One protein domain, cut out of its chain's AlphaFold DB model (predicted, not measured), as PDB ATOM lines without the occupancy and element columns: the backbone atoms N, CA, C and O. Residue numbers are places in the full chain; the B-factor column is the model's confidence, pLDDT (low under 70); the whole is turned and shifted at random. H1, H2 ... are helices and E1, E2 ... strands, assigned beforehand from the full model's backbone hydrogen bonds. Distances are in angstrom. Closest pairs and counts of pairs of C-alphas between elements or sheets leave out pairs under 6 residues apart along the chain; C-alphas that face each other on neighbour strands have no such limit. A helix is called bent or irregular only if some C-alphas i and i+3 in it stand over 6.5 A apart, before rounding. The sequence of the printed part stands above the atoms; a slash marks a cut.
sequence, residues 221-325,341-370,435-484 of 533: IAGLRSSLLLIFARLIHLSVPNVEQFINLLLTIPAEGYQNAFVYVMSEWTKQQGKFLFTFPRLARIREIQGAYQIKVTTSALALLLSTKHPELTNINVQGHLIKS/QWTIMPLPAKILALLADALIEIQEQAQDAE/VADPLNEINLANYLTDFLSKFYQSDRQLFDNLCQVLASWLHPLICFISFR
ATOM      1  N   ILE A 221      26.901 -47.910  32.056       89.12
ATOM      2  CA  ILE A 221      27.902 -47.126  31.324       89.12
ATOM      3  C   ILE A 221      29.200 -47.041  32.138       89.12
ATOM      4  O   ILE A 221      29.190 -46.616  33.293       89.12
ATOM      5  N   ALA A 222      30.329 -47.412  31.525       85.88
ATOM      6  CA  ALA A 222      31.646 -47.367  32.168       85.88
ATOM      7  C   ALA A 222      32.046 -45.941  32.585       85.88
ATOM      8  O   ALA A 222      32.411 -45.735  33.737       85.88
ATOM      9  N   GLY A 223      31.864 -44.949  31.702       86.38
ATOM     10  CA  GLY A 223      32.162 -43.541  32.003       86.38
ATOM     11  C   GLY A 223      31.407 -43.001  33.224       86.38
ATOM     12  O   GLY A 223      31.994 -42.310  34.053       86.38
ATOM     13  N   LEU A 224      30.143 -43.408  33.416       90.31
ATOM     14  CA  LEU A 224      29.391 -43.063  34.625       90.31
ATOM     15  C   LEU A 224      30.059 -43.664  35.870       90.31
ATOM     16  O   LEU A 224      30.285 -42.941  36.837       90.31
ATOM     17  N   ARG A 225      30.450 -44.946  35.849       91.12
ATOM     18  CA  ARG A 225      31.162 -45.566  36.983       91.12
ATOM     19  C   ARG A 225      32.492 -44.865  37.280       91.12
ATOM     20  O   ARG A 225      32.741 -44.578  38.450       91.12
ATOM     21  N   SER A 226      33.277 -44.526  36.255       88.81
ATOM     22  CA  SER A 226      34.526 -43.760  36.400       88.81
ATOM     23  C   SER A 226      34.275 -42.398  37.058       88.81
ATOM     24  O   SER A 226      34.974 -42.023  38.001       88.81
ATOM     25  N   SER A 227      33.233 -41.679  36.624       90.69
ATOM     26  CA  SER A 227      32.873 -40.372  37.193       90.69
ATOM     27  C   SER A 227      32.443 -40.461  38.665       90.69
ATOM     28  O   SER A 227      32.759 -39.580  39.461       90.69
ATOM     29  N   LEU A 228      31.766 -41.546  39.060       94.75
ATOM     30  CA  LEU A 228      31.360 -41.780  40.447       94.75
ATOM     31  C   LEU A 228      32.548 -42.221  41.316       94.75
ATOM     32  O   LEU A 228      32.644 -41.801  42.469       94.75
ATOM     33  N   LEU A 229      33.488 -43.003  40.773       94.38
ATOM     34  CA  LEU A 229      34.741 -43.359  41.454       94.38
ATOM     35  C   LEU A 229      35.581 -42.133  41.812       94.38
ATOM     36  O   LEU A 229      36.158 -42.085  42.901       94.38
ATOM     37  N   LEU A 230      35.609 -41.123  40.940       93.44
ATOM     38  CA  LEU A 230      36.280 -39.854  41.218       93.44
ATOM     39  C   LEU A 230      35.767 -39.211  42.518       93.44
ATOM     40  O   LEU A 230      36.548 -38.642  43.281       93.44
ATOM     41  N   ILE A 231      34.475 -39.367  42.824       96.00
ATOM     42  CA  ILE A 231      33.879 -38.855  44.061       96.00
ATOM     43  C   ILE A 231      34.432 -39.575  45.288       96.00
ATOM     44  O   ILE A 231      34.795 -38.920  46.264       96.00
ATOM     45  N   PHE A 232      34.572 -40.902  45.239       97.31
ATOM     46  CA  PHE A 232      35.226 -41.653  46.316       97.31
ATOM     47  C   PHE A 232      36.674 -41.208  46.509       97.31
ATOM     48  O   PHE A 232      37.092 -40.965  47.643       97.31
ATOM     49  N   ALA A 233      37.421 -41.040  45.414       96.31
ATOM     50  CA  ALA A 233      38.789 -40.540  45.466       96.31
ATOM     51  C   ALA A 233      38.857 -39.162  46.133       96.31
ATOM     52  O   ALA A 233      39.677 -38.940  47.027       96.31
ATOM     53  N   ARG A 234      37.946 -38.252  45.780       95.00
ATOM     54  CA  ARG A 234      37.902 -36.923  46.388       95.00
ATOM     55  C   ARG A 234      37.521 -36.956  47.871       95.00
ATOM     56  O   ARG A 234      38.121 -36.233  48.665       95.00
ATOM     57  N   LEU A 235      36.575 -37.806  48.271       96.12
ATOM     58  CA  LEU A 235      36.200 -37.983  49.679       96.12
ATOM     59  C   LEU A 235      37.351 -38.555  50.525       96.12
ATOM     60  O   LEU A 235      37.501 -38.162  51.682       96.12
ATOM     61  N   ILE A 236      38.202 -39.415  49.955       96.50
ATOM     62  CA  ILE A 236      39.430 -39.892  50.614       96.50
ATOM     63  C   ILE A 236      40.376 -38.725  50.900       96.50
ATOM     64  O   ILE A 236      40.843 -38.585  52.030       96.50
ATOM     65  N   HIS A 237      40.611 -37.856  49.912       94.94
ATOM     66  CA  HIS A 237      41.438 -36.655  50.086       94.94
ATOM     67  C   HIS A 237      40.883 -35.717  51.160       94.94
ATOM     68  O   HIS A 237      41.636 -35.234  52.003       94.94
ATOM     69  N   LEU A 238      39.562 -35.518  51.197       93.06
ATOM     70  CA  LEU A 238      38.906 -34.729  52.249       93.06
ATOM     71  C   LEU A 238      38.970 -35.373  53.635       93.06
ATOM     72  O   LEU A 238      38.833 -34.680  54.641       93.06
ATOM     73  N   SER A 239      39.171 -36.687  53.695       94.12
ATOM     74  CA  SER A 239      39.264 -37.419  54.952       94.12
ATOM     75  C   SER A 239      40.655 -37.343  55.574       94.12
ATOM     76  O   SER A 239      40.794 -37.733  56.726       94.12
ATOM     77  N   VAL A 240      41.683 -36.846  54.874       93.94
ATOM     78  CA  VAL A 240      43.046 -36.699  55.418       93.94
ATOM     79  C   VAL A 240      43.037 -35.767  56.644       93.94
ATOM     80  O   VAL A 240      42.490 -34.668  56.564       93.94
ATOM     81  N   PRO A 241      43.651 -36.156  57.786       93.31
ATOM     82  CA  PRO A 241      44.497 -37.340  58.014       93.31
ATOM     83  C   PRO A 241      43.755 -38.625  58.442       93.31
ATOM     84  O   PRO A 241      44.371 -39.675  58.571       93.31
ATOM     85  N   ASN A 242      42.442 -38.577  58.642       93.88
ATOM     86  CA  ASN A 242      41.590 -39.663  59.141       93.88
ATOM     87  C   ASN A 242      41.091 -40.636  58.049       93.88
ATOM     88  O   ASN A 242      39.947 -41.093  58.096       93.88
ATOM     89  N   VAL A 243      41.928 -40.994  57.069       96.06
ATOM     90  CA  VAL A 243      41.529 -41.880  55.952       96.06
ATOM     91  C   VAL A 243      41.031 -43.249  56.448       96.06
ATOM     92  O   VAL A 243      40.091 -43.808  55.891       96.06
ATOM     93  N   GLU A 244      41.580 -43.761  57.551       95.31
ATOM     94  CA  GLU A 244      41.113 -45.002  58.186       95.31
ATOM     95  C   GLU A 244      39.643 -44.939  58.626       95.31
ATOM     96  O   GLU A 244      38.922 -45.928  58.523       95.31
ATOM     97  N   GLN A 245      39.156 -43.782  59.088       95.06
ATOM     98  CA  GLN A 245      37.749 -43.625  59.475       95.06
ATOM     99  C   GLN A 245      36.830 -43.707  58.255       95.06
ATOM    100  O   GLN A 245      35.744 -44.278  58.342       95.06
ATOM    101  N   PHE A 246      37.281 -43.193  57.109       96.12
ATOM    102  CA  PHE A 246      36.558 -43.317  55.848       96.12
ATOM    103  C   PHE A 246      36.492 -44.774  55.368       96.12
ATOM    104  O   PHE A 246      35.426 -45.234  54.957       96.12
ATOM    105  N   ILE A 247      37.589 -45.533  55.497       96.75
ATOM    106  CA  ILE A 247      37.587 -46.982  55.233       96.75
ATOM    107  C   ILE A 247      36.576 -47.673  56.153       96.75
ATOM    108  O   ILE A 247      35.703 -48.391  55.672       96.75
ATOM    109  N   ASN A 248      36.633 -47.400  57.459       96.62
ATOM    110  CA  ASN A 248      35.702 -47.974  58.429       96.62
ATOM    111  C   ASN A 248      34.238 -47.653  58.104       96.62
ATOM    112  O   ASN A 248      33.390 -48.535  58.199       96.62
ATOM    113  N   LEU A 249      33.938 -46.433  57.654       96.38
ATOM    114  CA  LEU A 249      32.601 -46.065  57.193       96.38
ATOM    115  C   LEU A 249      32.150 -46.937  56.012       96.38
ATOM    116  O   LEU A 249      31.044 -47.473  56.045       96.38
ATOM    117  N   LEU A 250      33.004 -47.140  55.004       97.00
ATOM    118  CA  LEU A 250      32.690 -48.001  53.857       97.00
ATOM    119  C   LEU A 250      32.478 -49.469  54.252       97.00
ATOM    120  O   LEU A 250      31.652 -50.147  53.641       97.00
ATOM    121  N   LEU A 251      33.160 -49.959  55.289       96.81
ATOM    122  CA  LEU A 251      32.937 -51.312  55.814       96.81
ATOM    123  C   LEU A 251      31.537 -51.485  56.426       96.81
ATOM    124  O   LEU A 251      31.010 -52.593  56.419       96.81
ATOM    125  N   THR A 252      30.917 -50.409  56.931       96.88
ATOM    126  CA  THR A 252      29.555 -50.461  57.504       96.88
ATOM    127  C   THR A 252      28.438 -50.466  56.460       96.88
ATOM    128  O   THR A 252      27.289 -50.759  56.792       96.88
ATOM    129  N   ILE A 253      28.747 -50.129  55.206       96.38
ATOM    130  CA  ILE A 253      27.751 -49.958  54.148       96.38
ATOM    131  C   ILE A 253      27.642 -51.259  53.339       96.38
ATOM    132  O   ILE A 253      28.661 -51.771  52.871       96.38
ATOM    133  N   PRO A 254      26.430 -51.810  53.141       94.69
ATOM    134  CA  PRO A 254      26.246 -53.011  52.336       94.69
ATOM    135  C   PRO A 254      26.416 -52.712  50.841       94.69
ATOM    136  O   PRO A 254      26.029 -51.645  50.365       94.69
ATOM    137  N   ALA A 255      26.935 -53.688  50.098       95.38
ATOM    138  CA  ALA A 255      26.996 -53.671  48.640       95.38
ATOM    139  C   ALA A 255      26.552 -55.034  48.100       95.38
ATOM    140  O   ALA A 255      27.032 -56.073  48.550       95.38
ATOM    141  N   GLU A 256      25.620 -55.044  47.148       92.19
ATOM    142  CA  GLU A 256      25.072 -56.282  46.584       92.19
ATOM    143  C   GLU A 256      26.165 -57.156  45.942       92.19
ATOM    144  O   GLU A 256      26.946 -56.678  45.123       92.19
ATOM    145  N   GLY A 257      26.243 -58.433  46.326       91.44
ATOM    146  CA  GLY A 257      27.255 -59.371  45.818       91.44
ATOM    147  C   GLY A 257      28.654 -59.233  46.437       91.44
ATOM    148  O   GLY A 257      29.546 -59.997  46.076       91.44
ATOM    149  N   TYR A 258      28.851 -58.313  47.386       92.62
ATOM    150  CA  TYR A 258      30.121 -58.086  48.081       92.62
ATOM    151  C   TYR A 258      29.928 -58.109  49.601       92.62
ATOM    152  O   TYR A 258      28.817 -57.978  50.107       92.62
ATOM    153  N   GLN A 259      31.018 -58.281  50.354       91.56
ATOM    154  CA  GLN A 259      30.950 -58.279  51.822       91.56
ATOM    155  C   GLN A 259      30.549 -56.907  52.381       91.56
ATOM    156  O   GLN A 259      29.813 -56.825  53.359       91.56
ATOM    157  N   ASN A 260      31.050 -55.837  51.766       95.12
ATOM    158  CA  ASN A 260      30.766 -54.451  52.117       95.12
ATOM    159  C   ASN A 260      31.119 -53.536  50.932       95.12
ATOM    160  O   ASN A 260      31.729 -53.974  49.947       95.12
ATOM    161  N   ALA A 261      30.750 -52.261  51.038       96.94
ATOM    162  CA  ALA A 261      31.008 -51.260  50.012       96.94
ATOM    163  C   ALA A 261      32.498 -51.033  49.754       96.94
ATOM    164  O   ALA A 261      32.867 -50.780  48.611       96.94
ATOM    165  N   PHE A 262      33.364 -51.164  50.764       97.06
ATOM    166  CA  PHE A 262      34.805 -51.019  50.562       97.06
ATOM    167  C   PHE A 262      35.346 -52.079  49.594       97.06
ATOM    168  O   PHE A 262      36.011 -51.730  48.621       97.06
ATOM    169  N   VAL A 263      34.999 -53.359  49.788       95.75
ATOM    170  CA  VAL A 263      35.416 -54.438  48.872       95.75
ATOM    171  C   VAL A 263      34.911 -54.176  47.452       95.75
ATOM    172  O   VAL A 263      35.673 -54.328  46.496       95.75
ATOM    173  N   TYR A 264      33.651 -53.755  47.311       96.00
ATOM    174  CA  TYR A 264      33.060 -53.434  46.012       96.00
ATOM    175  C   TYR A 264      33.798 -52.288  45.308       96.00
ATOM    176  O   TYR A 264      34.285 -52.466  44.190       96.00
ATOM    177  N   VAL A 265      33.936 -51.141  45.982       96.44
ATOM    178  CA  VAL A 265      34.583 -49.943  45.429       96.44
ATOM    179  C   VAL A 265      36.025 -50.248  45.044       96.44
ATOM    180  O   VAL A 265      36.431 -49.911  43.941       96.44
ATOM    181  N   MET A 266      36.789 -50.953  45.886       95.50
ATOM    182  CA  MET A 266      38.176 -51.307  45.559       95.50
ATOM    183  C   MET A 266      38.280 -52.288  44.384       95.50
ATOM    184  O   MET A 266      39.209 -52.188  43.579       95.50
ATOM    185  N   SER A 267      37.329 -53.214  44.251       92.38
ATOM    186  CA  SER A 267      37.287 -54.157  43.126       92.38
ATOM    187  C   SER A 267      36.998 -53.447  41.803       92.38
ATOM    188  O   SER A 267      37.703 -53.672  40.822       92.38
ATOM    189  N   GLU A 268      36.005 -52.554  41.774       91.31
ATOM    190  CA  GLU A 268      35.684 -51.780  40.571       91.31
ATOM    191  C   GLU A 268      36.761 -50.738  40.252       91.31
ATOM    192  O   GLU A 268      37.173 -50.612  39.101       91.31
ATOM    193  N   TRP A 269      37.306 -50.060  41.259       92.94
ATOM    194  CA  TRP A 269      38.350 -49.062  41.053       92.94
ATOM    195  C   TRP A 269      39.618 -49.676  40.461       92.94
ATOM    196  O   TRP A 269      40.113 -49.220  39.433       92.94
ATOM    197  N   THR A 270      40.124 -50.767  41.042       89.94
ATOM    198  CA  THR A 270      41.348 -51.413  40.534       89.94
ATOM    199  C   THR A 270      41.188 -52.029  39.144       89.94
ATOM    200  O   THR A 270      42.184 -52.192  38.435       89.94
ATOM    201  N   LYS A 271      39.955 -52.347  38.742       85.44
ATOM    202  CA  LYS A 271      39.604 -52.809  37.396       85.44
ATOM    203  C   LYS A 271      39.577 -51.660  36.380       85.44
ATOM    204  O   LYS A 271      40.059 -51.841  35.266       85.44
ATOM    205  N   GLN A 272      39.060 -50.491  36.764       78.94
ATOM    206  CA  GLN A 272      38.930 -49.318  35.887       78.94
ATOM    207  C   GLN A 272      40.237 -48.515  35.744       78.94
ATOM    208  O   GLN A 272      40.523 -47.992  34.665       78.94
ATOM    209  N   GLN A 273      41.072 -48.475  36.793       71.88
ATOM    210  CA  GLN A 273      42.355 -47.750  36.808       71.88
ATOM    211  C   GLN A 273      43.432 -48.390  35.907       71.88
ATOM    212  O   GLN A 273      44.409 -47.736  35.558       71.88
ATOM    213  N   GLY A 274      43.291 -49.663  35.518       62.62
ATOM    214  CA  GLY A 274      44.277 -50.338  34.667       62.62
ATOM    215  C   GLY A 274      43.756 -51.639  34.067       62.62
ATOM    216  O   GLY A 274      43.852 -52.697  34.695       62.62
ATOM    217  N   LYS A 275      43.238 -51.575  32.832       51.72
ATOM    218  CA  LYS A 275      42.660 -52.737  32.130       51.72
ATOM    219  C   LYS A 275      43.693 -53.673  31.498       51.72
ATOM    220  O   LYS A 275      43.330 -54.750  31.045       51.72
ATOM    221  N   PHE A 276      44.977 -53.328  31.491       48.19
ATOM    222  CA  PHE A 276      46.035 -54.191  30.963       48.19
ATOM    223  C   PHE A 276      47.332 -53.959  31.727       48.19
ATOM    224  O   PHE A 276      48.073 -53.032  31.425       48.19
ATOM    225  N   LEU A 277      47.633 -54.823  32.698       46.78
ATOM    226  CA  LEU A 277      48.994 -54.892  33.213       46.78
ATOM    227  C   LEU A 277      49.830 -55.823  32.316       46.78
ATOM    228  O   LEU A 277      49.605 -57.031  32.263       46.78
ATOM    229  N   PHE A 278      50.784 -55.203  31.616       49.91
ATOM    230  CA  PHE A 278      52.039 -55.765  31.100       49.91
ATOM    231  C   PHE A 278      51.960 -56.951  30.130       49.91
ATOM    232  O   PHE A 278      52.487 -58.025  30.411       49.91
ATOM    233  N   THR A 279      51.385 -56.763  28.934       40.56
ATOM    234  CA  THR A 279      51.641 -57.709  27.822       40.56
ATOM    235  C   THR A 279      52.458 -57.138  26.663       40.56
ATOM    236  O   THR A 279      53.124 -57.930  26.015       40.56
ATOM    237  N   PHE A 280      52.535 -55.829  26.429       43.72
ATOM    238  CA  PHE A 280      53.497 -55.254  25.474       43.72
ATOM    239  C   PHE A 280      53.799 -53.800  25.867       43.72
ATOM    240  O   PHE A 280      52.850 -53.092  26.212       43.72
ATOM    241  N   PRO A 281      55.062 -53.332  25.816       45.97
ATOM    242  CA  PRO A 281      55.336 -51.900  25.839       45.97
ATOM    243  C   PRO A 281      54.640 -51.283  24.615       45.97
ATOM    244  O   PRO A 281      54.631 -51.891  23.544       45.97
ATOM    245  N   ARG A 282      54.041 -50.105  24.774       46.84
ATOM    246  CA  ARG A 282      53.431 -49.261  23.728       46.84
ATOM    247  C   ARG A 282      52.030 -49.560  23.162       46.84
ATOM    248  O   ARG A 282      51.391 -48.581  22.812       46.84
ATOM    249  N   LEU A 283      51.487 -50.787  23.067       41.06
ATOM    250  CA  LEU A 283      50.333 -50.980  22.141       41.06
ATOM    251  C   LEU A 283      48.894 -51.139  22.677       41.06
ATOM    252  O   LEU A 283      47.989 -51.182  21.852       41.06
ATOM    253  N   ALA A 284      48.616 -51.226  23.984       41.75
ATOM    254  CA  ALA A 284      47.217 -51.202  24.468       41.75
ATOM    255  C   ALA A 284      47.107 -51.023  25.993       41.75
ATOM    256  O   ALA A 284      46.698 -51.947  26.705       41.75
ATOM    257  N   ARG A 285      47.452 -49.845  26.527       53.03
ATOM    258  CA  ARG A 285      46.990 -49.455  27.869       53.03
ATOM    259  C   ARG A 285      45.620 -48.802  27.714       53.03
ATOM    260  O   ARG A 285      45.512 -47.700  27.206       53.03
ATOM    261  N   ILE A 286      44.565 -49.509  28.112       51.97
ATOM    262  CA  ILE A 286      43.209 -48.948  28.154       51.97
ATOM    263  C   ILE A 286      42.902 -48.651  29.622       51.97
ATOM    264  O   ILE A 286      42.738 -49.577  30.418       51.97
ATOM    265  N   ARG A 287      42.858 -47.373  30.000       62.53
ATOM    266  CA  ARG A 287      42.260 -46.932  31.268       62.53
ATOM    267  C   ARG A 287      40.839 -46.466  30.990       62.53
ATOM    268  O   ARG A 287      40.602 -45.779  30.005       62.53
ATOM    269  N   GLU A 288      39.896 -46.871  31.840       66.44
ATOM    270  CA  GLU A 288      38.524 -46.336  31.779       66.44
ATOM    271  C   GLU A 288      38.434 -44.964  32.468       66.44
ATOM    272  O   GLU A 288      37.460 -44.240  32.283       66.44
ATOM    273  N   ILE A 289      39.455 -44.603  33.254       73.06
ATOM    274  CA  ILE A 289      39.647 -43.267  33.818       73.06
ATOM    275  C   ILE A 289      40.619 -42.523  32.903       73.06
ATOM    276  O   ILE A 289      41.795 -42.880  32.823       73.06
ATOM    277  N   GLN A 290      40.088 -41.525  32.206       69.75
ATOM    278  CA  GLN A 290      40.797 -40.627  31.296       69.75
ATOM    279  C   GLN A 290      40.729 -39.196  31.857       69.75
ATOM    280  O   GLN A 290      39.883 -38.926  32.715       69.75
ATOM    281  N   GLY A 291      41.637 -38.328  31.408       76.94
ATOM    282  CA  GLY A 291      41.768 -36.939  31.863       76.94
ATOM    283  C   GLY A 291      42.834 -36.738  32.948       76.94
ATOM    284  O   GLY A 291      43.022 -37.560  33.861       76.94
ATOM    285  N   ALA A 292      43.598 -35.652  32.816       81.25
ATOM    286  CA  ALA A 292      44.764 -35.385  33.655       81.25
ATOM    287  C   ALA A 292      44.368 -35.169  35.122       81.25
ATOM    288  O   ALA A 292      45.042 -35.678  36.029       81.25
ATOM    289  N   TYR A 293      43.264 -34.460  35.376       85.69
ATOM    290  CA  TYR A 293      42.773 -34.222  36.730       85.69
ATOM    291  C   TYR A 293      42.302 -35.522  37.394       85.69
ATOM    292  O   TYR A 293      42.715 -35.849  38.512       85.69
ATOM    293  N   GLN A 294      41.494 -36.321  36.698       87.62
ATOM    294  CA  GLN A 294      40.934 -37.573  37.203       87.62
ATOM    295  C   GLN A 294      42.056 -38.553  37.548       87.62
ATOM    296  O   GLN A 294      42.028 -39.168  38.620       87.62
ATOM    297  N   ILE A 295      43.081 -38.663  36.693       87.38
ATOM    298  CA  ILE A 295      44.259 -39.502  36.945       87.38
ATOM    299  C   ILE A 295      45.012 -39.015  38.189       87.38
ATOM    300  O   ILE A 295      45.321 -39.837  39.059       87.38
ATOM    301  N   LYS A 296      45.258 -37.703  38.339       90.56
ATOM    302  CA  LYS A 296      45.905 -37.128  39.535       90.56
ATOM    303  C   LYS A 296      45.138 -37.473  40.807       90.56
ATOM    304  O   LYS A 296      45.721 -38.028  41.742       90.56
ATOM    305  N   VAL A 297      43.839 -37.182  40.850       92.50
ATOM    306  CA  VAL A 297      43.001 -37.363  42.046       92.50
ATOM    307  C   VAL A 297      42.885 -38.835  42.426       92.50
ATOM    308  O   VAL A 297      43.103 -39.191  43.586       92.50
ATOM    309  N   THR A 298      42.582 -39.703  41.459       93.75
ATOM    310  CA  THR A 298      42.366 -41.133  41.717       93.75
ATOM    311  C   THR A 298      43.661 -41.845  42.105       93.75
ATOM    312  O   THR A 298      43.701 -42.560  43.107       93.75
ATOM    313  N   THR A 299      44.757 -41.590  41.391       92.81
ATOM    314  CA  THR A 299      46.050 -42.238  41.656       92.81
ATOM    315  C   THR A 299      46.630 -41.788  42.999       92.81
ATOM    316  O   THR A 299      47.091 -42.609  43.793       92.81
ATOM    317  N   SER A 300      46.543 -40.493  43.322       95.19
ATOM    318  CA  SER A 300      46.997 -39.992  44.624       95.19
ATOM    319  C   SER A 300      46.136 -40.496  45.791       95.19
ATOM    320  O   SER A 300      46.680 -40.775  46.862       95.19
ATOM    321  N   ALA A 301      44.827 -40.698  45.591       97.06
ATOM    322  CA  ALA A 301      43.944 -41.295  46.594       97.06
ATOM    323  C   ALA A 301      44.276 -42.775  46.861       97.06
ATOM    324  O   ALA A 301      44.270 -43.205  48.014       97.06
ATOM    325  N   LEU A 302      44.637 -43.546  45.829       96.38
ATOM    326  CA  LEU A 302      45.118 -44.923  45.995       96.38
ATOM    327  C   LEU A 302      46.408 -44.985  46.832       96.38
ATOM    328  O   LEU A 302      46.543 -45.856  47.694       96.38
ATOM    329  N   ALA A 303      47.326 -44.032  46.642       95.38
ATOM    330  CA  ALA A 303      48.517 -43.904  47.482       95.38
ATOM    331  C   ALA A 303      48.166 -43.580  48.949       95.38
ATOM    332  O   ALA A 303      48.744 -44.163  49.872       95.38
ATOM    333  N   LEU A 304      47.177 -42.709  49.188       96.81
ATOM    334  CA  LEU A 304      46.677 -42.428  50.540       96.81
ATOM    335  C   LEU A 304      46.064 -43.671  51.195       96.81
ATOM    336  O   LEU A 304      46.372 -43.957  52.350       96.81
ATOM    337  N   LEU A 305      45.259 -44.445  50.462       96.38
ATOM    338  CA  LEU A 305      44.705 -45.707  50.961       96.38
ATOM    339  C   LEU A 305      45.816 -46.685  51.348       96.38
ATOM    340  O   LEU A 305      45.804 -47.206  52.460       96.38
ATOM    341  N   LEU A 306      46.814 -46.886  50.481       94.50
ATOM    342  CA  LEU A 306      47.942 -47.775  50.768       94.50
ATOM    343  C   LEU A 306      48.763 -47.301  51.983       94.50
ATOM    344  O   LEU A 306      49.228 -48.126  52.770       94.50
ATOM    345  N   SER A 307      48.877 -45.983  52.184       93.94
ATOM    346  CA  SER A 307      49.562 -45.384  53.340       93.94
ATOM    347  C   SER A 307      48.942 -45.776  54.682       93.94
ATOM    348  O   SER A 307      49.669 -45.868  55.669       93.94
ATOM    349  N   THR A 308      47.623 -46.013  54.726       93.81
ATOM    350  CA  THR A 308      46.915 -46.368  55.972       93.81
ATOM    351  C   THR A 308      47.341 -47.717  56.535       93.81
ATOM    352  O   THR A 308      47.218 -47.944  57.731       93.81
ATOM    353  N   LYS A 309      47.816 -48.638  55.678       91.81
ATOM    354  CA  LYS A 309      48.115 -50.033  56.051       91.81
ATOM    355  C   LYS A 309      46.940 -50.707  56.776       91.81
ATOM    356  O   LYS A 309      47.138 -51.592  57.607       91.81
ATOM    357  N   HIS A 310      45.716 -50.281  56.461       93.69
ATOM    358  CA  HIS A 310      44.513 -50.783  57.102       93.69
ATOM    359  C   HIS A 310      44.401 -52.308  56.905       93.69
ATOM    360  O   HIS A 310      44.565 -52.775  55.773       93.69
ATOM    361  N   PRO A 311      44.098 -53.101  57.952       91.19
ATOM    362  CA  PRO A 311      44.120 -54.567  57.883       91.19
ATOM    363  C   PRO A 311      43.182 -55.134  56.812       91.19
ATOM    364  O   PRO A 311      43.517 -56.118  56.156       91.19
ATOM    365  N   GLU A 312      42.050 -54.467  56.569       92.75
ATOM    366  CA  GLU A 312      41.108 -54.886  55.524       92.75
ATOM    367  C   GLU A 312      41.677 -54.818  54.109       92.75
ATOM    368  O   GLU A 312      41.210 -55.551  53.243       92.75
ATOM    369  N   LEU A 313      42.712 -54.010  53.850       92.25
ATOM    370  CA  LEU A 313      43.356 -54.017  52.538       92.25
ATOM    371  C   LEU A 313      43.939 -55.401  52.228       92.25
ATOM    372  O   LEU A 313      43.785 -55.894  51.117       92.25
ATOM    373  N   THR A 314      44.562 -56.059  53.208       90.12
ATOM    374  CA  THR A 314      45.189 -57.379  53.022       90.12
ATOM    375  C   THR A 314      44.161 -58.509  52.892       90.12
ATOM    376  O   THR A 314      44.462 -59.537  52.289       90.12
ATOM    377  N   ASN A 315      42.938 -58.318  53.396       90.69
ATOM    378  CA  ASN A 315      41.853 -59.301  53.287       90.69
ATOM    379  C   ASN A 315      41.195 -59.318  51.898       90.69
ATOM    380  O   ASN A 315      40.465 -60.256  51.571       90.69
ATOM    381  N   ILE A 316      41.439 -58.291  51.081       92.44
ATOM    382  CA  ILE A 316      40.802 -58.133  49.777       92.44
ATOM    383  C   ILE A 316      41.711 -58.670  48.678       92.44
ATOM    384  O   ILE A 316      42.872 -58.280  48.534       92.44
ATOM    385  N   ASN A 317      41.126 -59.521  47.843       91.12
ATOM    386  CA  ASN A 317      41.730 -60.003  46.615       91.12
ATOM    387  C   ASN A 317      40.982 -59.419  45.415       91.12
ATOM    388  O   ASN A 317      39.753 -59.424  45.389       91.12
ATOM    389  N   VAL A 318      41.724 -58.940  44.420       89.00
ATOM    390  CA  VAL A 318      41.184 -58.285  43.222       89.00
ATOM    391  C   VAL A 318      41.707 -58.936  41.946       89.00
ATOM    392  O   VAL A 318      42.662 -59.719  41.967       89.00
ATOM    393  N   GLN A 319      41.069 -58.611  40.821       83.50
ATOM    394  CA  GLN A 319      41.489 -59.085  39.505       83.50
ATOM    395  C   GLN A 319      42.865 -58.507  39.141       83.50
ATOM    396  O   GLN A 319      43.091 -57.293  39.110       83.50
ATOM    397  N   GLY A 320      43.805 -59.409  38.878       77.94
ATOM    398  CA  GLY A 320      45.164 -59.100  38.471       77.94
ATOM    399  C   GLY A 320      45.265 -58.901  36.963       77.94
ATOM    400  O   GLY A 320      44.866 -57.871  36.428       77.94
ATOM    401  N   HIS A 321      45.846 -59.890  36.299       70.81
ATOM    402  CA  HIS A 321      46.254 -59.882  34.895       70.81
ATOM    403  C   HIS A 321      45.440 -60.903  34.106       70.81
ATOM    404  O   HIS A 321      45.101 -61.965  34.637       70.81
ATOM    405  N   LEU A 322      45.180 -60.603  32.836       70.31
ATOM    406  CA  LEU A 322      44.490 -61.509  31.928       70.31
ATOM    407  C   LEU A 322      45.379 -62.722  31.603       70.31
ATOM    408  O   LEU A 322      46.446 -62.590  31.004       70.31
ATOM    409  N   ILE A 323      44.917 -63.916  31.962       70.69
ATOM    410  CA  ILE A 323      45.509 -65.196  31.580       70.69
ATOM    411  C   ILE A 323      45.073 -65.476  30.140       70.69
ATOM    412  O   ILE A 323      43.944 -65.902  29.885       70.69
ATOM    413  N   LYS A 324      45.952 -65.216  29.167       64.25
ATOM    414  CA  LYS A 324      45.629 -65.475  27.758       64.25
ATOM    415  C   LYS A 324      45.539 -66.982  27.485       64.25
ATOM    416  O   LYS A 324      46.540 -67.688  27.450       64.25
ATOM    417  N   SER A 325      44.303 -67.412  27.236       51.47
ATOM    418  CA  SER A 325      43.833 -68.715  26.753       51.47
ATOM    419  C   SER A 325      44.629 -69.375  25.626       51.47
ATOM    420  O   SER A 325      45.031 -70.533  25.688       51.47
ATOM    421  N   GLN A 341      40.005 -65.296  31.479       71.56
ATOM    422  CA  GLN A 341      40.401 -65.696  32.826       71.56
ATOM    423  C   GLN A 341      41.375 -64.672  33.388       71.56
ATOM    424  O   GLN A 341      42.313 -64.269  32.711       71.56
ATOM    425  N   TRP A 342      41.181 -64.271  34.638       78.19
ATOM    426  CA  TRP A 342      42.031 -63.292  35.308       78.19
ATOM    427  C   TRP A 342      42.736 -63.949  36.487       78.19
ATOM    428  O   TRP A 342      42.141 -64.755  37.204       78.19
ATOM    429  N   THR A 343      44.003 -63.602  36.701       81.50
ATOM    430  CA  THR A 343      44.687 -63.938  37.954       81.50
ATOM    431  C   THR A 343      44.042 -63.187  39.115       81.50
ATOM    432  O   THR A 343      43.386 -62.161  38.932       81.50
ATOM    433  N   ILE A 344      44.234 -63.701  40.324       84.94
ATOM    434  CA  ILE A 344      43.784 -63.066  41.561       84.94
ATOM    435  C   ILE A 344      45.029 -62.582  42.298       84.94
ATOM    436  O   ILE A 344      45.995 -63.336  42.418       84.94
ATOM    437  N   MET A 345      45.018 -61.342  42.788       87.19
ATOM    438  CA  MET A 345      46.133 -60.788  43.555       87.19
ATOM    439  C   MET A 345      45.661 -59.976  44.769       87.19
ATOM    440  O   MET A 345      44.570 -59.399  44.723       87.19
ATOM    441  N   PRO A 346      46.481 -59.881  45.832       91.81
ATOM    442  CA  PRO A 346      46.164 -59.045  46.985       91.81
ATOM    443  C   PRO A 346      46.021 -57.572  46.591       91.81
ATOM    444  O   PRO A 346      46.831 -57.042  45.821       91.81
ATOM    445  N   LEU A 347      45.029 -56.892  47.165       93.12
ATOM    446  CA  LEU A 347      44.743 -55.486  46.883       93.12
ATOM    447  C   LEU A 347      45.951 -54.549  47.098       93.12
ATOM    448  O   LEU A 347      46.210 -53.746  46.200       93.12
ATOM    449  N   PRO A 348      46.752 -54.644  48.182       93.62
ATOM    450  CA  PRO A 348      47.901 -53.757  48.368       93.62
ATOM    451  C   PRO A 348      48.943 -53.907  47.253       93.62
ATOM    452  O   PRO A 348      49.526 -52.919  46.811       93.62
ATOM    453  N   ALA A 349      49.137 -55.135  46.754       89.50
ATOM    454  CA  ALA A 349      50.037 -55.398  45.638       89.50
ATOM    455  C   ALA A 349      49.480 -54.799  44.339       89.50
ATOM    456  O   ALA A 349      50.224 -54.164  43.598       89.50
ATOM    457  N   LYS A 350      48.168 -54.935  44.079       89.19
ATOM    458  CA  LYS A 350      47.529 -54.326  42.901       89.19
ATOM    459  C   LYS A 350      47.646 -52.804  42.932       89.19
ATOM    460  O   LYS A 350      47.998 -52.218  41.915       89.19
ATOM    461  N   ILE A 351      47.387 -52.178  44.083       92.19
ATOM    462  CA  ILE A 351      47.527 -50.727  44.245       92.19
ATOM    463  C   ILE A 351      48.968 -50.310  43.959       92.19
ATOM    464  O   ILE A 351      49.180 -49.445  43.117       92.19
ATOM    465  N   LEU A 352      49.959 -50.957  44.582       89.81
ATOM    466  CA  LEU A 352      51.370 -50.646  44.340       89.81
ATOM    467  C   LEU A 352      51.740 -50.765  42.851       89.81
ATOM    468  O   LEU A 352      52.447 -49.908  42.327       89.81
ATOM    469  N   ALA A 353      51.225 -51.787  42.163       85.44
ATOM    470  CA  ALA A 353      51.452 -51.974  40.734       85.44
ATOM    471  C   ALA A 353      50.826 -50.862  39.879       85.44
ATOM    472  O   ALA A 353      51.465 -50.395  38.944       85.44
ATOM    473  N   LEU A 354      49.608 -50.414  40.210       86.94
ATOM    474  CA  LEU A 354      48.945 -49.296  39.526       86.94
ATOM    475  C   LEU A 354      49.704 -47.975  39.724       86.94
ATOM    476  O   LEU A 354      49.844 -47.207  38.779       86.94
ATOM    477  N   LEU A 355      50.230 -47.723  40.929       88.50
ATOM    478  CA  LEU A 355      51.043 -46.531  41.202       88.50
ATOM    479  C   LEU A 355      52.365 -46.554  40.421       88.50
ATOM    480  O   LEU A 355      52.795 -45.525  39.906       88.50
ATOM    481  N   ALA A 356      53.003 -47.724  40.326       84.44
ATOM    482  CA  ALA A 356      54.219 -47.899  39.538       84.44
ATOM    483  C   ALA A 356      53.953 -47.742  38.033       84.44
ATOM    484  O   ALA A 356      54.723 -47.069  37.355       84.44
ATOM    485  N   ASP A 357      52.858 -48.309  37.519       80.81
ATOM    486  CA  ASP A 357      52.453 -48.161  36.115       80.81
ATOM    487  C   ASP A 357      52.183 -46.695  35.753       80.81
ATOM    488  O   ASP A 357      52.689 -46.218  34.742       80.81
ATOM    489  N   ALA A 358      51.478 -45.951  36.613       83.06
ATOM    490  CA  ALA A 358      51.256 -44.518  36.419       83.06
ATOM    491  C   ALA A 358      52.570 -43.721  36.388       83.06
ATOM    492  O   ALA A 358      52.727 -42.825  35.568       83.06
ATOM    493  N   LEU A 359      53.540 -44.055  37.247       81.06
ATOM    494  CA  LEU A 359      54.860 -43.418  37.223       81.06
ATOM    495  C   LEU A 359      55.647 -43.710  35.947       81.06
ATOM    496  O   LEU A 359      56.264 -42.798  35.401       81.06
ATOM    497  N   ILE A 360      55.649 -44.968  35.502       78.75
ATOM    498  CA  ILE A 360      56.344 -45.386  34.280       78.75
ATOM    499  C   ILE A 360      55.742 -44.665  33.075       78.75
ATOM    500  O   ILE A 360      56.477 -44.115  32.268       78.75
ATOM    501  N   GLU A 361      54.416 -44.606  32.989       77.75
ATOM    502  CA  GLU A 361      53.720 -43.924  31.900       77.75
ATOM    503  C   GLU A 361      54.054 -42.431  31.827       77.75
ATOM    504  O   GLU A 361      54.375 -41.941  30.750       77.75
ATOM    505  N   ILE A 362      54.062 -41.722  32.962       76.19
ATOM    506  CA  ILE A 362      54.432 -40.297  32.984       76.19
ATOM    507  C   ILE A 362      55.888 -40.098  32.525       76.19
ATOM    508  O   ILE A 362      56.203 -39.105  31.874       76.19
ATOM    509  N   GLN A 363      56.789 -41.028  32.861       74.75
ATOM    510  CA  GLN A 363      58.190 -40.971  32.433       74.75
ATOM    511  C   GLN A 363      58.351 -41.258  30.938       74.75
ATOM    512  O   GLN A 363      59.121 -40.569  30.278       74.75
ATOM    513  N   GLU A 364      57.626 -42.244  30.406       73.69
ATOM    514  CA  GLU A 364      57.627 -42.575  28.977       73.69
ATOM    515  C   GLU A 364      57.104 -41.396  28.140       73.69
ATOM    516  O   GLU A 364      57.752 -41.004  27.176       73.69
ATOM    517  N   GLN A 365      56.006 -40.759  28.566       71.12
ATOM    518  CA  GLN A 365      55.462 -39.562  27.908       71.12
ATOM    519  C   GLN A 365      56.447 -38.384  27.911       71.12
ATOM    520  O   GLN A 365      56.544 -37.652  26.929       71.12
ATOM    521  N   ALA A 366      57.201 -38.197  29.000       73.38
ATOM    522  CA  ALA A 366      58.214 -37.146  29.073       73.38
ATOM    523  C   ALA A 366      59.399 -37.405  28.123       73.38
ATOM    524  O   ALA A 366      59.942 -36.456  27.566       73.38
ATOM    525  N   GLN A 367      59.787 -38.671  27.924       65.56
ATOM    526  CA  GLN A 367      60.859 -39.047  26.994       65.56
ATOM    527  C   GLN A 367      60.443 -38.870  25.533       65.56
ATOM    528  O   GLN A 367      61.199 -38.283  24.765       65.56
ATOM    529  N   ASP A 368      59.235 -39.310  25.168       65.50
ATOM    530  CA  ASP A 368      58.718 -39.147  23.804       65.50
ATOM    531  C   ASP A 368      58.642 -37.648  23.419       65.50
ATOM    532  O   ASP A 368      59.045 -37.269  22.321       65.50
ATOM    533  N   ALA A 369      58.254 -36.767  24.354       63.78
ATOM    534  CA  ALA A 369      58.242 -35.315  24.134       63.78
ATOM    535  C   ALA A 369      59.647 -34.692  23.971       63.78
ATOM    536  O   ALA A 369      59.817 -33.706  23.252       63.78
ATOM    537  N   GLU A 370      60.670 -35.234  24.640       58.34
ATOM    538  CA  GLU A 370      62.063 -34.791  24.478       58.34
ATOM    539  C   GLU A 370      62.662 -35.250  23.134       58.34
ATOM    540  O   GLU A 370      63.411 -34.496  22.498       58.34
ATOM    541  N   VAL A 435      39.443 -26.466  38.143       63.25
ATOM    542  CA  VAL A 435      40.460 -25.434  38.448       63.25
ATOM    543  C   VAL A 435      40.472 -25.036  39.931       63.25
ATOM    544  O   VAL A 435      41.498 -24.644  40.479       63.25
ATOM    545  N   ALA A 436      39.333 -25.151  40.619       67.31
ATOM    546  CA  ALA A 436      39.225 -24.793  42.031       67.31
ATOM    547  C   ALA A 436      39.880 -25.807  42.992       67.31
ATOM    548  O   ALA A 436      40.034 -25.499  44.177       67.31
ATOM    549  N   ASP A 437      40.220 -27.014  42.532       82.88
ATOM    550  CA  ASP A 437      40.787 -28.057  43.381       82.88
ATOM    551  C   ASP A 437      42.326 -27.995  43.413       82.88
ATOM    552  O   ASP A 437      42.962 -28.220  42.383       82.88
ATOM    553  N   PRO A 438      42.963 -27.818  44.591       86.56
ATOM    554  CA  PRO A 438      44.421 -27.872  44.723       86.56
ATOM    555  C   PRO A 438      45.066 -29.165  44.210       86.56
ATOM    556  O   PRO A 438      46.263 -29.177  43.932       86.56
ATOM    557  N   LEU A 439      44.306 -30.263  44.095       88.25
ATOM    558  CA  LEU A 439      44.817 -31.507  43.517       88.25
ATOM    559  C   LEU A 439      45.141 -31.389  42.023       88.25
ATOM    560  O   LEU A 439      45.958 -32.171  41.538       88.25
ATOM    561  N   ASN A 440      44.547 -30.429  41.304       86.94
ATOM    562  CA  ASN A 440      44.857 -30.226  39.892       86.94
ATOM    563  C   ASN A 440      46.301 -29.732  39.691       86.94
ATOM    564  O   ASN A 440      46.968 -30.116  38.732       86.94
ATOM    565  N   GLU A 441      46.835 -28.980  40.655       86.94
ATOM    566  CA  GLU A 441      48.195 -28.423  40.620       86.94
ATOM    567  C   GLU A 441      49.287 -29.432  41.020       86.94
ATOM    568  O   GLU A 441      50.482 -29.129  40.995       86.94
ATOM    569  N   ILE A 442      48.912 -30.648  41.430       87.69
ATOM    570  CA  ILE A 442      49.890 -31.645  41.864       87.69
ATOM    571  C   ILE A 442      50.678 -32.166  40.662       87.69
ATOM    572  O   ILE A 442      50.125 -32.732  39.717       87.69
ATOM    573  N   ASN A 443      52.007 -32.086  40.760       90.75
ATOM    574  CA  ASN A 443      52.891 -32.884  39.923       90.75
ATOM    575  C   ASN A 443      52.823 -34.349  40.385       90.75
ATOM    576  O   ASN A 443      53.402 -34.723  41.412       90.75
ATOM    577  N   LEU A 444      52.087 -35.169  39.633       88.31
ATOM    578  CA  LEU A 444      51.821 -36.559  39.997       88.31
ATOM    579  C   LEU A 444      53.107 -37.394  40.093       88.31
ATOM    580  O   LEU A 444      53.231 -38.198  41.015       88.31
ATOM    581  N   ALA A 445      54.090 -37.170  39.214       86.81
ATOM    582  CA  ALA A 445      55.358 -37.901  39.236       86.81
ATOM    583  C   ALA A 445      56.148 -37.665  40.531       86.81
ATOM    584  O   ALA A 445      56.591 -38.615  41.185       86.81
ATOM    585  N   ASN A 446      56.270 -36.402  40.943       89.88
ATOM    586  CA  ASN A 446      56.932 -36.030  42.190       89.88
ATOM    587  C   ASN A 446      56.172 -36.592  43.396       89.88
ATOM    588  O   ASN A 446      56.776 -37.213  44.269       89.88
ATOM    589  N   TYR A 447      54.843 -36.445  43.408       91.88
ATOM    590  CA  TYR A 447      53.996 -36.962  44.484       91.88
ATOM    591  C   TYR A 447      54.169 -38.475  44.677       91.88
ATOM    592  O   TYR A 447      54.352 -38.940  45.803       91.88
ATOM    593  N   LEU A 448      54.134 -39.249  43.589       88.25
ATOM    594  CA  LEU A 448      54.262 -40.704  43.648       88.25
ATOM    595  C   LEU A 448      55.681 -41.145  44.023       88.25
ATOM    596  O   LEU A 448      55.835 -42.081  44.806       88.25
ATOM    597  N   THR A 449      56.711 -40.451  43.537       86.31
ATOM    598  CA  THR A 449      58.113 -40.726  43.897       86.31
ATOM    599  C   THR A 449      58.360 -40.494  45.389       86.31
ATOM    600  O   THR A 449      58.935 -41.349  46.076       86.31
ATOM    601  N   ASP A 450      57.862 -39.374  45.917       90.94
ATOM    602  CA  ASP A 450      57.921 -39.050  47.342       90.94
ATOM    603  C   ASP A 450      57.132 -40.055  48.178       90.94
ATOM    604  O   ASP A 450      57.604 -40.505  49.227       90.94
ATOM    605  N   PHE A 451      55.932 -40.420  47.722       93.00
ATOM    606  CA  PHE A 451      55.097 -41.411  48.385       93.00
ATOM    607  C   PHE A 451      55.806 -42.766  48.476       93.00
ATOM    608  O   PHE A 451      55.946 -43.290  49.580       93.00
ATOM    609  N   LEU A 452      56.295 -43.318  47.360       89.00
ATOM    610  CA  LEU A 452      56.978 -44.616  47.340       89.00
ATOM    611  C   LEU A 452      58.219 -44.613  48.238       89.00
ATOM    612  O   LEU A 452      58.435 -45.558  48.998       89.00
ATOM    613  N   SER A 453      58.985 -43.520  48.220       87.12
ATOM    614  CA  SER A 453      60.156 -43.343  49.084       87.12
ATOM    615  C   SER A 453      59.776 -43.361  50.568       87.12
ATOM    616  O   SER A 453      60.390 -44.079  51.362       87.12
ATOM    617  N   LYS A 454      58.732 -42.617  50.958       90.75
ATOM    618  CA  LYS A 454      58.218 -42.592  52.338       90.75
ATOM    619  C   LYS A 454      57.629 -43.937  52.748       90.75
ATOM    620  O   LYS A 454      57.861 -44.392  53.866       90.75
ATOM    621  N   PHE A 455      56.893 -44.587  51.855       89.06
ATOM    622  CA  PHE A 455      56.262 -45.873  52.112       89.06
ATOM    623  C   PHE A 455      57.315 -46.954  52.382       89.06
ATOM    624  O   PHE A 455      57.245 -47.611  53.424       89.06
ATOM    625  N   TYR A 456      58.357 -47.028  51.547       87.38
ATOM    626  CA  TYR A 456      59.518 -47.899  51.754       87.38
ATOM    627  C   TYR A 456      60.221 -47.651  53.093       87.38
ATOM    628  O   TYR A 456      60.527 -48.593  53.825       87.38
ATOM    629  N   GLN A 457      60.461 -46.383  53.441       87.19
ATOM    630  CA  GLN A 457      61.097 -46.022  54.711       87.19
ATOM    631  C   GLN A 457      60.222 -46.370  55.921       87.19
ATOM    632  O   GLN A 457      60.746 -46.736  56.971       87.19
ATOM    633  N   SER A 458      58.898 -46.262  55.781       89.44
ATOM    634  CA  SER A 458      57.953 -46.504  56.873       89.44
ATOM    635  C   SER A 458      57.786 -47.985  57.219       89.44
ATOM    636  O   SER A 458      57.574 -48.309  58.383       89.44
ATOM    637  N   ASP A 459      57.821 -48.877  56.223       85.38
ATOM    638  CA  ASP A 459      57.666 -50.321  56.410       85.38
ATOM    639  C   ASP A 459      58.305 -51.091  55.254       85.38
ATOM    640  O   ASP A 459      57.666 -51.510  54.284       85.38
ATOM    641  N   ARG A 460      59.616 -51.271  55.384       85.81
ATOM    642  CA  ARG A 460      60.436 -51.960  54.394       85.81
ATOM    643  C   ARG A 460      60.036 -53.422  54.202       85.81
ATOM    644  O   ARG A 460      60.131 -53.924  53.091       85.81
ATOM    645  N   GLN A 461      59.588 -54.105  55.256       87.38
ATOM    646  CA  GLN A 461      59.222 -55.521  55.162       87.38
ATOM    647  C   GLN A 461      57.951 -55.702  54.343       87.38
ATOM    648  O   GLN A 461      57.921 -56.530  53.435       87.38
ATOM    649  N   LEU A 462      56.917 -54.907  54.634       87.19
ATOM    650  CA  LEU A 462      55.689 -54.916  53.851       87.19
ATOM    651  C   LEU A 462      55.988 -54.544  52.398       87.19
ATOM    652  O   LEU A 462      55.542 -55.243  51.493       87.19
ATOM    653  N   PHE A 463      56.797 -53.507  52.174       85.56
ATOM    654  CA  PHE A 463      57.208 -53.103  50.834       85.56
ATOM    655  C   PHE A 463      57.903 -54.232  50.056       85.56
ATOM    656  O   PHE A 463      57.491 -54.566  48.945       85.56
ATOM    657  N   ASP A 464      58.927 -54.851  50.650       83.62
ATOM    658  CA  ASP A 464      59.694 -55.930  50.027       83.62
ATOM    659  C   ASP A 464      58.796 -57.150  49.740       83.62
ATOM    660  O   ASP A 464      58.903 -57.752  48.671       83.62
ATOM    661  N   ASN A 465      57.853 -57.472  50.633       87.12
ATOM    662  CA  ASN A 465      56.871 -58.541  50.422       87.12
ATOM    663  C   ASN A 465      55.936 -58.242  49.242       87.12
ATOM    664  O   ASN A 465      55.693 -59.122  48.415       87.12
ATOM    665  N   LEU A 466      55.426 -57.011  49.126       86.56
ATOM    666  CA  LEU A 466      54.591 -56.616  47.986       86.56
ATOM    667  C   LEU A 466      55.375 -56.689  46.675       86.56
ATOM    668  O   LEU A 466      54.865 -57.218  45.689       86.56
ATOM    669  N   CYS A 467      56.631 -56.241  46.671       81.75
ATOM    670  CA  CYS A 467      57.516 -56.357  45.515       81.75
ATOM    671  C   CYS A 467      57.798 -57.816  45.135       81.75
ATOM    672  O   CYS A 467      57.799 -58.138  43.952       81.75
ATOM    673  N   GLN A 468      57.988 -58.715  46.104       81.94
ATOM    674  CA  GLN A 468      58.143 -60.148  45.832       81.94
ATOM    675  C   GLN A 468      56.882 -60.754  45.214       81.94
ATOM    676  O   GLN A 468      56.982 -61.514  44.250       81.94
ATOM    677  N   VAL A 469      55.700 -60.384  45.724       81.25
ATOM    678  CA  VAL A 469      54.426 -60.781  45.115       81.25
ATOM    679  C   VAL A 469      54.394 -60.292  43.672       81.25
ATOM    680  O   VAL A 469      54.217 -61.108  42.778       81.25
ATOM    681  N   LEU A 470      54.658 -59.012  43.405       77.69
ATOM    682  CA  LEU A 470      54.668 -58.466  42.042       77.69
ATOM    683  C   LEU A 470      55.697 -59.138  41.121       77.69
ATOM    684  O   LEU A 470      55.377 -59.445  39.975       77.69
ATOM    685  N   ALA A 471      56.891 -59.442  41.627       70.88
ATOM    686  CA  ALA A 471      57.939 -60.128  40.876       70.88
ATOM    687  C   ALA A 471      57.570 -61.562  40.485       70.88
ATOM    688  O   ALA A 471      58.037 -62.047  39.461       70.88
ATOM    689  N   SER A 472      56.712 -62.232  41.259       63.44
ATOM    690  CA  SER A 472      56.186 -63.548  40.878       63.44
ATOM    691  C   SER A 472      55.215 -63.495  39.689       63.44
ATOM    692  O   SER A 472      54.999 -64.513  39.035       63.44
ATOM    693  N   TRP A 473      54.669 -62.312  39.382       57.53
ATOM    694  CA  TRP A 473      53.703 -62.095  38.299       57.53
ATOM    695  C   TRP A 473      54.300 -61.373  37.078       57.53
ATOM    696  O   TRP A 473      53.790 -61.532  35.972       57.53
ATOM    697  N   LEU A 474      55.374 -60.599  37.254       53.94
ATOM    698  CA  LEU A 474      56.078 -59.878  36.188       53.94
ATOM    699  C   LEU A 474      57.185 -60.750  35.579       53.94
ATOM    700  O   LEU A 474      57.920 -61.424  36.296       53.94
ATOM    701  N   HIS A 475      57.365 -60.711  34.252       46.06
ATOM    702  CA  HIS A 475      58.514 -61.369  33.620       46.06
ATOM    703  C   HIS A 475      59.821 -60.850  34.276       46.06
ATOM    704  O   HIS A 475      59.953 -59.630  34.442       46.06
ATOM    705  N   PRO A 476      60.799 -61.714  34.632       38.69
ATOM    706  CA  PRO A 476      61.958 -61.356  35.471       38.69
ATOM    707  C   PRO A 476      62.799 -60.161  34.990       38.69
ATOM    708  O   PRO A 476      63.545 -59.574  35.770       38.69
ATOM    709  N   LEU A 477      62.673 -59.789  33.714       35.94
ATOM    710  CA  LEU A 477      63.386 -58.675  33.086       35.94
ATOM    711  C   LEU A 477      62.858 -57.286  33.493       35.94
ATOM    712  O   LEU A 477      63.622 -56.330  33.460       35.94
ATOM    713  N   ILE A 478      61.596 -57.158  33.921       42.06
ATOM    714  CA  ILE A 478      60.982 -55.842  34.199       42.06
ATOM    715  C   ILE A 478      61.141 -55.448  35.677       42.06
ATOM    716  O   ILE A 478      61.403 -54.288  35.992       42.06
ATOM    717  N   CYS A 479      61.101 -56.416  36.601       39.12
ATOM    718  CA  CYS A 479      61.288 -56.147  38.035       39.12
ATOM    719  C   CYS A 479      62.695 -55.649  38.402       39.12
ATOM    720  O   CYS A 479      62.861 -54.977  39.418       39.12
ATOM    721  N   PHE A 480      63.714 -55.949  37.591       37.72
ATOM    722  CA  PHE A 480      65.087 -55.533  37.886       37.72
ATOM    723  C   PHE A 480      65.415 -54.097  37.445       37.72
ATOM    724  O   PHE A 480      66.407 -53.546  37.921       37.72
ATOM    725  N   ILE A 481      64.591 -53.478  36.588       37.59
ATOM    726  CA  ILE A 481      64.931 -52.202  35.939       37.59
ATOM    727  C   ILE A 481      64.448 -50.961  36.719       37.59
ATOM    728  O   ILE A 481      65.074 -49.918  36.585       37.59
ATOM    729  N   SER A 482      63.452 -51.038  37.616       43.00
ATOM    730  CA  SER A 482      62.884 -49.804  38.214       43.00
ATOM    731  C   SER A 482      63.141 -49.564  39.715       43.00
ATOM    732  O   SER A 482      63.085 -48.425  40.162       43.00
ATOM    733  N   PHE A 483      63.514 -50.568  40.522       38.59
ATOM    734  CA  PHE A 483      63.649 -50.347  41.981       38.59
ATOM    735  C   PHE A 483      65.077 -50.236  42.522       38.59
ATOM    736  O   PHE A 483      65.297 -49.675  43.597       38.59
ATOM    737  N   ARG A 484      66.087 -50.715  41.787       33.88
ATOM    738  CA  ARG A 484      67.480 -50.661  42.269       33.88
ATOM    739  C   ARG A 484      68.098 -49.262  42.137       33.88
ATOM    740  O   ARG A 484      68.966 -48.915  42.939       33.88
TER     741      ARG A 484
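What this domain is: This is residues 221 to 325, 341 to 370 and 435 to 484 of the 533 residues of the protein "ARM repeat superfamily protein isoform 4" of Hibiscus syriacus (UniProt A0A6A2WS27). A bundle of three helices, H4, H6 and H8, makes the core, up and down, each running against the one before it in the chain; H1, H2 and H3 form a group that packs on it through H1 and H3, and H9 crosses H6 on another side. The two-stranded ribbon E1 E2 lies by H3 and the start of H6, whose residues 365 to 370 stick out. The printed part has 185 residues, with ten named helices and two antiparallel strands in the order H1 to H5, E1, E2, H6 to H10; its class is mostly helix. It is compact, with a radius of gyration of the C-alphas of 16.0 A and spans of 43 by 40 by 39 A.

Where its parts are: H1, residues 222 to 239, begins at C-alpha 222 (31.646, -47.367, 32.168) and is 26.0 A long. H2 is residues 243 to 252, H3 261 to 272, H4 292 to 307 with 22.6 A, and H5 311 to 315. E1 is residues 317 to 323 and E2 341 to 346. H6, residues 347 to 370, is 35.1 A long and ends at (62.063, -34.791, 24.478). H7 is residues 438 to 441, H8 444 to 458, H9 460 to 473, and H10 476 to 482, only just irregular: C-alphas 479 and 482 are 6.54 A apart.

How they stand to each other: H1 touches H4, closest at C-alphas 233 and 298, 5.2 A, at a steep tilt of 53 degrees. H2 touches H3 at C-alphas 250 and 262, 4.9 A. H6 is the hub, touching H3, H4, H5, H8 and H9; its C-alpha 359 comes within 5.9 A of C-alpha 445 of H8. H4 and H8 touch at a shallow tilt of 4 degrees, the same way, with C-alphas 296 and 444 6.0 A apart. H6 and H9 are about perpendicular, 77 degrees, with C-alphas 349 and 466 5.3 A apart. H7 touches H4 at C-alphas 440 and 293, 5.5 A; H10 touches no helix. In E1 and E2, N 320 and O 343 are within hydrogen-bond range at 2.8 A. Every O i to N i+4 pair is within range in H2, H3, H4, H6 and H8, but 13 of 14 in H1, 9 of 10 in H9, 0 of 1 in H5 and 0 of 3 in H10, where O i to N i+3 gives 2 of 2 and 1 of 4; H7 is too short.

The domain as a whole: The C-alphas of Thr 252 and Glu 370 are farthest apart, 48.9 A. Cuts leave gaps of 7.6 A from C-alpha 325 to 341 and 27.4 A from C-alpha 370 to 435. The link H3 to H4 is long. Mean pLDDT of the printed part is 81.2; residues 274 to 288 and 472 to 484 are among those under 70.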